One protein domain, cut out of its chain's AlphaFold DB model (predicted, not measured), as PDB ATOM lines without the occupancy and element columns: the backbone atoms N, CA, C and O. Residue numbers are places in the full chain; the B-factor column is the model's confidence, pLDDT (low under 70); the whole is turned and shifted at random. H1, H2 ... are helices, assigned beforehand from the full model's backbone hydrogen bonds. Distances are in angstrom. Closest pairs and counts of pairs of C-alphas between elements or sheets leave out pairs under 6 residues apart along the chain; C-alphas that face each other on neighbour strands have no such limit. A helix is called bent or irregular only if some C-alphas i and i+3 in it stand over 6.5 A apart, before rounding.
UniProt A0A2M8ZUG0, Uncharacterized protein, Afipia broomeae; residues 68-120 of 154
ATOM      1  N   TRP A  68      25.623   9.198 -23.301       95.44
ATOM      2  CA  TRP A  68      26.884   9.508 -22.641       95.44
ATOM      3  C   TRP A  68      28.043   9.439 -23.632       95.44
ATOM      4  O   TRP A  68      28.058   8.583 -24.509       95.44
ATOM      5  N   ALA A  69      29.013  10.344 -23.475       92.44
ATOM      6  CA  ALA A  69      30.238  10.375 -24.278       92.44
ATOM      7  C   ALA A  69      30.011  10.354 -25.804       92.44
ATOM      8  O   ALA A  69      30.752   9.717 -26.541       92.44
ATOM      9  N   GLY A  70      28.969  11.046 -26.275       91.75
ATOM     10  CA  GLY A  70      28.623  11.115 -27.700       91.75
ATOM     11  C   GLY A  70      27.758   9.960 -28.213       91.75
ATOM     12  O   GLY A  70      27.275  10.045 -29.336       91.75
ATOM     13  N   PHE A  71      27.494   8.939 -27.397       94.81
ATOM     14  CA  PHE A  71      26.610   7.826 -27.739       94.81
ATOM     15  C   PHE A  71      25.233   8.005 -27.109       94.81
ATOM     16  O   PHE A  71      25.115   8.374 -25.940       94.81
ATOM     17  N   SER A  72      24.181   7.692 -27.854       96.75
ATOM     18  CA  SER A  72      22.829   7.554 -27.312       96.75
ATOM     19  C   SER A  72      22.681   6.279 -26.472       96.75
ATOM     20  O   SER A  72      23.442   5.321 -26.618       96.75
ATOM     21  N   VAL A  73      21.665   6.237 -25.606       95.62
ATOM     22  CA  VAL A  73      21.315   5.033 -24.828       95.62
ATOM     23  C   VAL A  73      21.160   3.788 -25.728       95.62
ATOM     24  O   VAL A  73      21.818   2.784 -25.441       95.62
ATOM     25  N   PRO A  74      20.408   3.828 -26.851       96.75
ATOM     26  CA  PRO A  74      20.311   2.681 -27.757       96.75
ATOM     27  C   PRO A  74      21.633   2.265 -28.412       96.75
ATOM     28  O   PRO A  74      21.829   1.093 -28.727       96.75
ATOM     29  N   GLU A  75      22.546   3.201 -28.676       96.75
ATOM     30  CA  GLU A  75      23.866   2.879 -29.240       96.75
ATOM     31  C   GLU A  75      24.762   2.180 -28.222       96.75
ATOM     32  O   GLU A  75      25.371   1.164 -28.558       96.75
ATOM     33  N   LEU A  76      24.781   2.665 -26.979       96.50
ATOM     34  CA  LEU A  76      25.493   2.023 -25.875       96.50
ATOM     35  C   LEU A  76      24.968   0.603 -25.633       96.50
ATOM     36  O   LEU A  76      25.744  -0.350 -25.608       96.50
ATOM     37  N   ALA A  77      23.646   0.445 -25.543       96.19
ATOM     38  CA  ALA A  77      23.017  -0.853 -25.321       96.19
ATOM     39  C   ALA A  77      23.332  -1.853 -26.444       96.19
ATOM     40  O   ALA A  77      23.738  -2.981 -26.170       96.19
ATOM     41  N   ARG A  78      23.237  -1.432 -27.713       96.38
ATOM     42  CA  ARG A  78      23.605  -2.272 -28.867       96.38
ATOM     43  C   ARG A  78      25.079  -2.633 -28.903       96.38
ATOM     44  O   ARG A  78      25.413  -3.732 -29.336       96.38
ATOM     45  N   GLY A  79      25.952  -1.716 -28.492       94.38
ATOM     46  CA  GLY A  79      27.382  -1.978 -28.371       94.38
ATOM     47  C   GLY A  79      27.652  -3.092 -27.363       94.38
ATOM     48  O   GLY A  79      28.286  -4.085 -27.714       94.38
ATOM     49  N   ALA A  80      27.082  -2.975 -26.162       94.56
ATOM     50  CA  ALA A  80      27.231  -3.966 -25.102       94.56
ATOM     51  C   ALA A  80      26.569  -5.318 -25.444       94.56
ATOM     52  O   ALA A  80      27.161  -6.361 -25.182       94.56
ATOM     53  N   LEU A  81      25.398  -5.336 -26.097       94.62
ATOM     54  CA  LEU A  81      24.693  -6.575 -26.478       94.62
ATOM     55  C   LEU A  81      25.506  -7.508 -27.383       94.62
ATOM     56  O   LEU A  81      25.254  -8.710 -27.400       94.62
ATOM     57  N   ARG A  82      26.497  -6.994 -28.121       93.19
ATOM     58  CA  ARG A  82      27.402  -7.837 -28.925       93.19
ATOM     59  C   ARG A  82      28.231  -8.798 -28.070       93.19
ATOM     60  O   ARG A  82      28.676  -9.817 -28.584       93.19
ATOM     61  N   TYR A  83      28.385  -8.478 -26.789       91.50
ATOM     62  CA  TYR A  83      29.121  -9.239 -25.786       91.50
ATOM     63  C   TYR A  83      28.178  -9.884 -24.760       91.50
ATOM     64  O   TYR A  83      28.602 -10.264 -23.677       91.50
ATOM     65  N   ALA A  84      26.885 -10.034 -25.088       87.50
ATOM     66  CA  ALA A  84      25.882 -10.575 -24.167       87.50
ATOM     67  C   ALA A  84      26.228 -11.967 -23.610       87.50
ATOM     68  O   ALA A  84      25.818 -12.288 -22.501       87.50
ATOM     69  N   ALA A  85      27.012 -12.770 -24.340       87.31
ATOM     70  CA  ALA A  85      27.473 -14.080 -23.879       87.31
ATOM     71  C   ALA A  85      28.363 -14.014 -22.621       87.31
ATOM     72  O   ALA A  85      28.439 -14.996 -21.886       87.31
ATOM     73  N   ASP A  86      29.002 -12.869 -22.367       88.25
ATOM     74  CA  ASP A  86      29.848 -12.633 -21.194       88.25
ATOM     75  C   ASP A  86      29.046 -12.092 -19.991       88.25
ATOM     76  O   ASP A  86      29.601 -11.892 -18.907       88.25
ATOM     77  N   PHE A  87      27.743 -11.844 -20.164       91.19
ATOM     78  CA  PHE A  87      26.873 -11.233 -19.162       91.19
ATOM     79  C   PHE A  87      25.859 -12.215 -18.573       91.19
ATOM     80  O   PHE A  87      25.495 -13.230 -19.165       91.19
ATOM     81  N   GLY A  88      25.379 -11.895 -17.368       91.50
ATOM     82  CA  GLY A  88      24.272 -12.621 -16.755       91.50
ATOM     83  C   GLY A  88      22.940 -12.336 -17.458       91.50
ATOM     84  O   GLY A  88      22.765 -11.309 -18.112       91.50
ATOM     85  N   TYR A  89      21.960 -13.219 -17.255       90.81
ATOM     86  CA  TYR A  89      20.612 -13.083 -17.826       90.81
ATOM     87  C   TYR A  89      19.955 -11.727 -17.511       90.81
ATOM     88  O   TYR A  89      19.358 -11.100 -18.387       90.81
ATOM     89  N   ASP A  90      20.102 -11.242 -16.276       90.00
ATOM     90  CA  ASP A  90      19.504  -9.974 -15.843       90.00
ATOM     91  C   ASP A  90      20.140  -8.748 -16.510       90.00
ATOM     92  O   ASP A  90      19.463  -7.726 -16.683       90.00
ATOM     93  N   ASP A  91      21.420  -8.841 -16.874       91.94
ATOM     94  CA  ASP A  91      22.152  -7.796 -17.586       91.94
ATOM     95  C   ASP A  91      21.770  -7.802 -19.067       91.94
ATOM     96  O   ASP A  91      21.487  -6.748 -19.631       91.94
ATOM     97  N   GLU A  92      21.660  -8.980 -19.692       92.94
ATOM     98  CA  GLU A  92      21.164  -9.089 -21.067       92.94
ATOM     99  C   GLU A  92      19.730  -8.545 -21.190       92.94
ATOM    100  O   GLU A  92      19.432  -7.769 -22.104       92.94
ATOM    101  N   LEU A  93      18.844  -8.900 -20.252       91.94
ATOM    102  CA  LEU A  93      17.476  -8.389 -20.218       91.94
ATOM    103  C   LEU A  93      17.461  -6.860 -20.093       91.94
ATOM    104  O   LEU A  93      16.777  -6.189 -20.868       91.94
ATOM    105  N   PHE A  94      18.263  -6.312 -19.175       91.81
ATOM    106  CA  PHE A  94      18.414  -4.868 -19.017       91.81
ATOM    107  C   PHE A  94      18.896  -4.192 -20.304       91.81
ATOM    108  O   PHE A  94      18.337  -3.177 -20.715       91.81
ATOM    109  N   LEU A  95      19.898  -4.757 -20.977       93.62
ATOM    110  CA  LEU A  95      20.418  -4.201 -22.222       93.62
ATOM    111  C   LEU A  95      19.367  -4.204 -23.343       93.62
ATOM    112  O   LEU A  95      19.274  -3.234 -24.095       93.62
ATOM    113  N   ARG A  96      18.532  -5.247 -23.441       93.38
ATOM    114  CA  ARG A  96      17.417  -5.312 -24.409       93.38
ATOM    115  C   ARG A  96      16.327  -4.278 -24.121       93.38
ATOM    116  O   ARG A  96      15.712  -3.753 -25.050       93.38
ATOM    117  N   GLU A  97      16.069  -3.983 -22.850       91.62
ATOM    118  CA  GLU A  97      15.165  -2.902 -22.446       91.62
ATOM    119  C   GLU A  97      15.773  -1.530 -22.772       91.62
ATOM    120  O   GLU A  97      15.114  -0.691 -23.393       91.62
ATOM    121  N   ALA A  98      17.050  -1.331 -22.434       91.81
ATOM    122  CA  ALA A  98      17.793  -0.103 -22.695       91.81
ATOM    123  C   ALA A  98      17.926   0.197 -24.195       91.81
ATOM    124  O   ALA A  98      17.810   1.350 -24.594       91.81
ATOM    125  N   GLU A  99      18.080  -0.817 -25.051       94.06
ATOM    126  CA  GLU A  99      18.110  -0.655 -26.512       94.06
ATOM    127  C   GLU A  99      16.858   0.057 -27.054       94.06
ATOM    128  O   GLU A  99      16.928   0.791 -28.042       94.06
ATOM    129  N   ARG A 100      15.710  -0.125 -26.396       91.31
ATOM    130  CA  ARG A 100      14.428   0.487 -26.773       91.31
ATOM    131  C   ARG A 100      14.136   1.771 -25.996       91.31
ATOM    132  O   ARG A 100      13.162   2.460 -26.302       91.31
ATOM    133  N   ALA A 101      14.950   2.098 -24.997       88.06
ATOM    134  CA  ALA A 101      14.772   3.271 -24.161       88.06
ATOM    135  C   ALA A 101      15.383   4.516 -24.823       88.06
ATOM    136  O   ALA A 101      16.537   4.527 -25.242       88.06
ATOM    137  N   GLY A 102      14.622   5.613 -24.876       88.25
ATOM    138  CA  GLY A 102      15.136   6.908 -25.346       88.25
ATOM    139  C   GLY A 102      15.961   7.668 -24.299       88.25
ATOM    140  O   GLY A 102      16.657   8.624 -24.634       88.25
ATOM    141  N   GLN A 103      15.857   7.272 -23.029       91.50
ATOM    142  CA  GLN A 103      16.575   7.866 -21.904       91.50
ATOM    143  C   GLN A 103      16.604   6.909 -20.707       91.50
ATOM    144  O   GLN A 103      15.686   6.107 -20.539       91.50
ATOM    145  N   LEU A 104      17.619   7.046 -19.858       90.00
ATOM    146  CA  LEU A 104      17.791   6.298 -18.612       90.00
ATOM    147  C   LEU A 104      18.063   7.244 -17.448       90.00
ATOM    148  O   LEU A 104      18.626   8.320 -17.630       90.00
ATOM    149  N   VAL A 105      17.695   6.839 -16.239       88.88
ATOM    150  CA  VAL A 105      18.076   7.575 -15.027       88.88
ATOM    151  C   VAL A 105      19.537   7.362 -14.663       88.88
ATOM    152  O   VAL A 105      20.174   6.447 -15.170       88.88
ATOM    153  N   ILE A 106      20.064   8.156 -13.728       88.88
ATOM    154  CA  ILE A 106      21.465   8.075 -13.277       88.88
ATOM    155  C   ILE A 106      21.887   6.648 -12.911       88.88
ATOM    156  O   ILE A 106      22.980   6.228 -13.286       88.88
ATOM    157  N   GLY A 107      21.052   5.922 -12.159       86.62
ATOM    158  CA  GLY A 107      21.361   4.559 -11.718       86.62
ATOM    159  C   GLY A 107      21.517   3.595 -12.894       86.62
ATOM    160  O   GLY A 107      22.565   2.968 -13.045       86.62
ATOM    161  N   ASP A 108      20.508   3.554 -13.760       90.44
ATOM    162  CA  ASP A 108      20.473   2.681 -14.933       90.44
ATOM    163  C   ASP A 108      21.531   3.084 -15.968       90.44
ATOM    164  O   ASP A 108      22.220   2.238 -16.527       90.44
ATOM    165  N   MET A 109      21.743   4.385 -16.175       93.38
ATOM    166  CA  MET A 109      22.776   4.892 -17.074       93.38
ATOM    167  C   MET A 109      24.179   4.516 -16.589       93.38
ATOM    168  O   MET A 109      25.031   4.121 -17.384       93.38
ATOM    169  N   ARG A 110      24.423   4.584 -15.273       92.88
ATOM    170  CA  ARG A 110      25.681   4.121 -14.676       92.88
ATOM    171  C   ARG A 110      25.885   2.624 -14.899       92.88
ATOM    172  O   ARG A 110      27.001   2.229 -15.228       92.88
ATOM    173  N   ALA A 111      24.836   1.817 -14.730       92.12
ATOM    174  CA  ALA A 111      24.891   0.380 -14.984       92.12
ATOM    175  C   ALA A 111      25.195   0.086 -16.463       92.12
ATOM    176  O   ALA A 111      26.128  -0.656 -16.756       92.12
ATOM    177  N   LEU A 112      24.493   0.752 -17.388       94.94
ATOM    178  CA  LEU A 112      24.710   0.614 -18.828       94.94
ATOM    179  C   LEU A 112      26.146   0.953 -19.233       94.94
ATOM    180  O   LEU A 112      26.793   0.165 -19.917       94.94
ATOM    181  N   VAL A 113      26.671   2.098 -18.791       95.50
ATOM    182  CA  VAL A 113      28.059   2.486 -19.092       95.50
ATOM    183  C   VAL A 113      29.053   1.504 -18.464       95.50
ATOM    184  O   VAL A 113      30.062   1.188 -19.086       95.50
ATOM    185  N   GLY A 114      28.762   0.972 -17.272       94.25
ATOM    186  CA  GLY A 114      29.555  -0.096 -16.660       94.25
ATOM    187  C   GLY A 114      29.638  -1.345 -17.541       94.25
ATOM    188  O   GLY A 114      30.737  -1.833 -17.794       94.25
ATOM    189  N   LEU A 115      28.502  -1.806 -18.072       95.12
ATOM    190  CA  LEU A 115      28.445  -2.936 -19.006       95.12
ATOM    191  C   LEU A 115      29.178  -2.639 -20.319       95.12
ATOM    192  O   LEU A 115      29.885  -3.501 -20.827       95.12
ATOM    193  N   CYS A 116      29.087  -1.412 -20.840       95.25
ATOM    194  CA  CYS A 116      29.829  -1.005 -22.038       95.25
ATOM    195  C   CYS A 116      31.349  -1.093 -21.825       95.25
ATOM    196  O   CYS A 116      32.067  -1.591 -22.688       95.25
ATOM    197  N   ILE A 117      31.842  -0.649 -20.664       94.81
ATOM    198  CA  ILE A 117      33.267  -0.742 -20.315       94.81
ATOM    199  C   ILE A 117      33.694  -2.210 -20.177       94.81
ATOM    200  O   ILE A 117      34.758  -2.579 -20.667       94.81
ATOM    201  N   LEU A 118      32.870  -3.054 -19.546       92.75
ATOM    202  CA  LEU A 118      33.140  -4.494 -19.431       92.75
ATOM    203  C   LEU A 118      33.150  -5.195 -20.799       92.75
ATOM    204  O   LEU A 118      33.986  -6.061 -21.025       92.75
ATOM    205  N   ALA A 119      32.296  -4.756 -21.726       92.25
ATOM    206  CA  ALA A 119      32.291  -5.166 -23.132       92.25
ATOM    207  C   ALA A 119      33.499  -4.641 -23.942       92.25
ATOM    208  O   ALA A 119      33.588  -4.883 -25.144       92.25
ATOM    209  N   GLY A 120      34.419  -3.890 -23.326       91.44
ATOM    210  CA  GLY A 120      35.603  -3.349 -23.996       91.44
ATOM    211  C   GLY A 120      35.332  -2.133 -24.885       91.44
ATOM    212  O   GLY A 120      36.166  -1.801 -25.728       91.44
TER     213      GLY A 120
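Overview. This is residues 68 to 120 of the 154 residues of an uncharacterized protein of Afipia broomeae (UniProt A0A2M8ZUG0). Three short helices pack into a small triangle: H3, the longest, packs on H1, and H1 and H2 fold back on each other as a helical hairpin, with H2 crossing close to H3 at a wide angle. The turn from H1 to H2, residues 82 to 88, and the turn from H2 to H3, residues 101 to 105, lie at opposite ends of the cluster. The printed part has 53 residues with three named helices, in the order H1, H2, H3, and no named strand; the class is all helix, with 34 residues in the helices. The whole is compact, with a radius of gyration of the C-alphas of 9.6 A, and its outline is rounded, with spans of 24 by 19 by 17 A.

Along the chain. H3 is the longest helix, residues 106 to 118, 18.2 A from first to last C-alpha; it begins with C-alpha 106 at (21.465, 8.075, -13.277) and ends with C-alpha 118 at (33.140, -4.494, -19.431). H1, residues 73 to 81, measures 12.2 A and begins with C-alpha 73 at (21.315, 5.033, -24.828). H2, residues 89 to 100, measures 17.4 A. None of the three helices is bent.

Arrangement. H3 touches H1, and their closest C-alphas are those of Ala 80 and Cys 116, 5.0 A apart. The two run the same way at a steep tilt of 37 degrees, only just past shallow. H1 also touches H2, with 17 pairs of C-alphas within 8 A, the closest being those of Pro 74 and Glu 99, 4.2 A apart. H1 and H2 run opposite ways at a steep tilt of 36 degrees, only just past shallow, and form a helical hairpin. H2 and H3 are close but not clearly touching: their closest C-alphas, those of Leu 95 and Leu 112, are 7.3 A apart. They run opposite ways at a steep tilt of 68 degrees, only just short of about perpendicular. In H1 and H3 every O i to N i+4 pair is within hydrogen-bond range; in H2 it is 7 of 8.

Size, cuts and confidence. The two C-alphas farthest apart, those of Gly 70 and Tyr 89, are 27.3 A apart, and the first and last printed C-alphas, those of Trp 68 and Gly 120, are 15.6 A apart. The printed part has no cut. The link from H2 to H3, five residues, is tight, the link from H1 to H2, seven residues, is short, and neither is long. The mean pLDDT of the printed part is 92.6, and no printed residue is under 70.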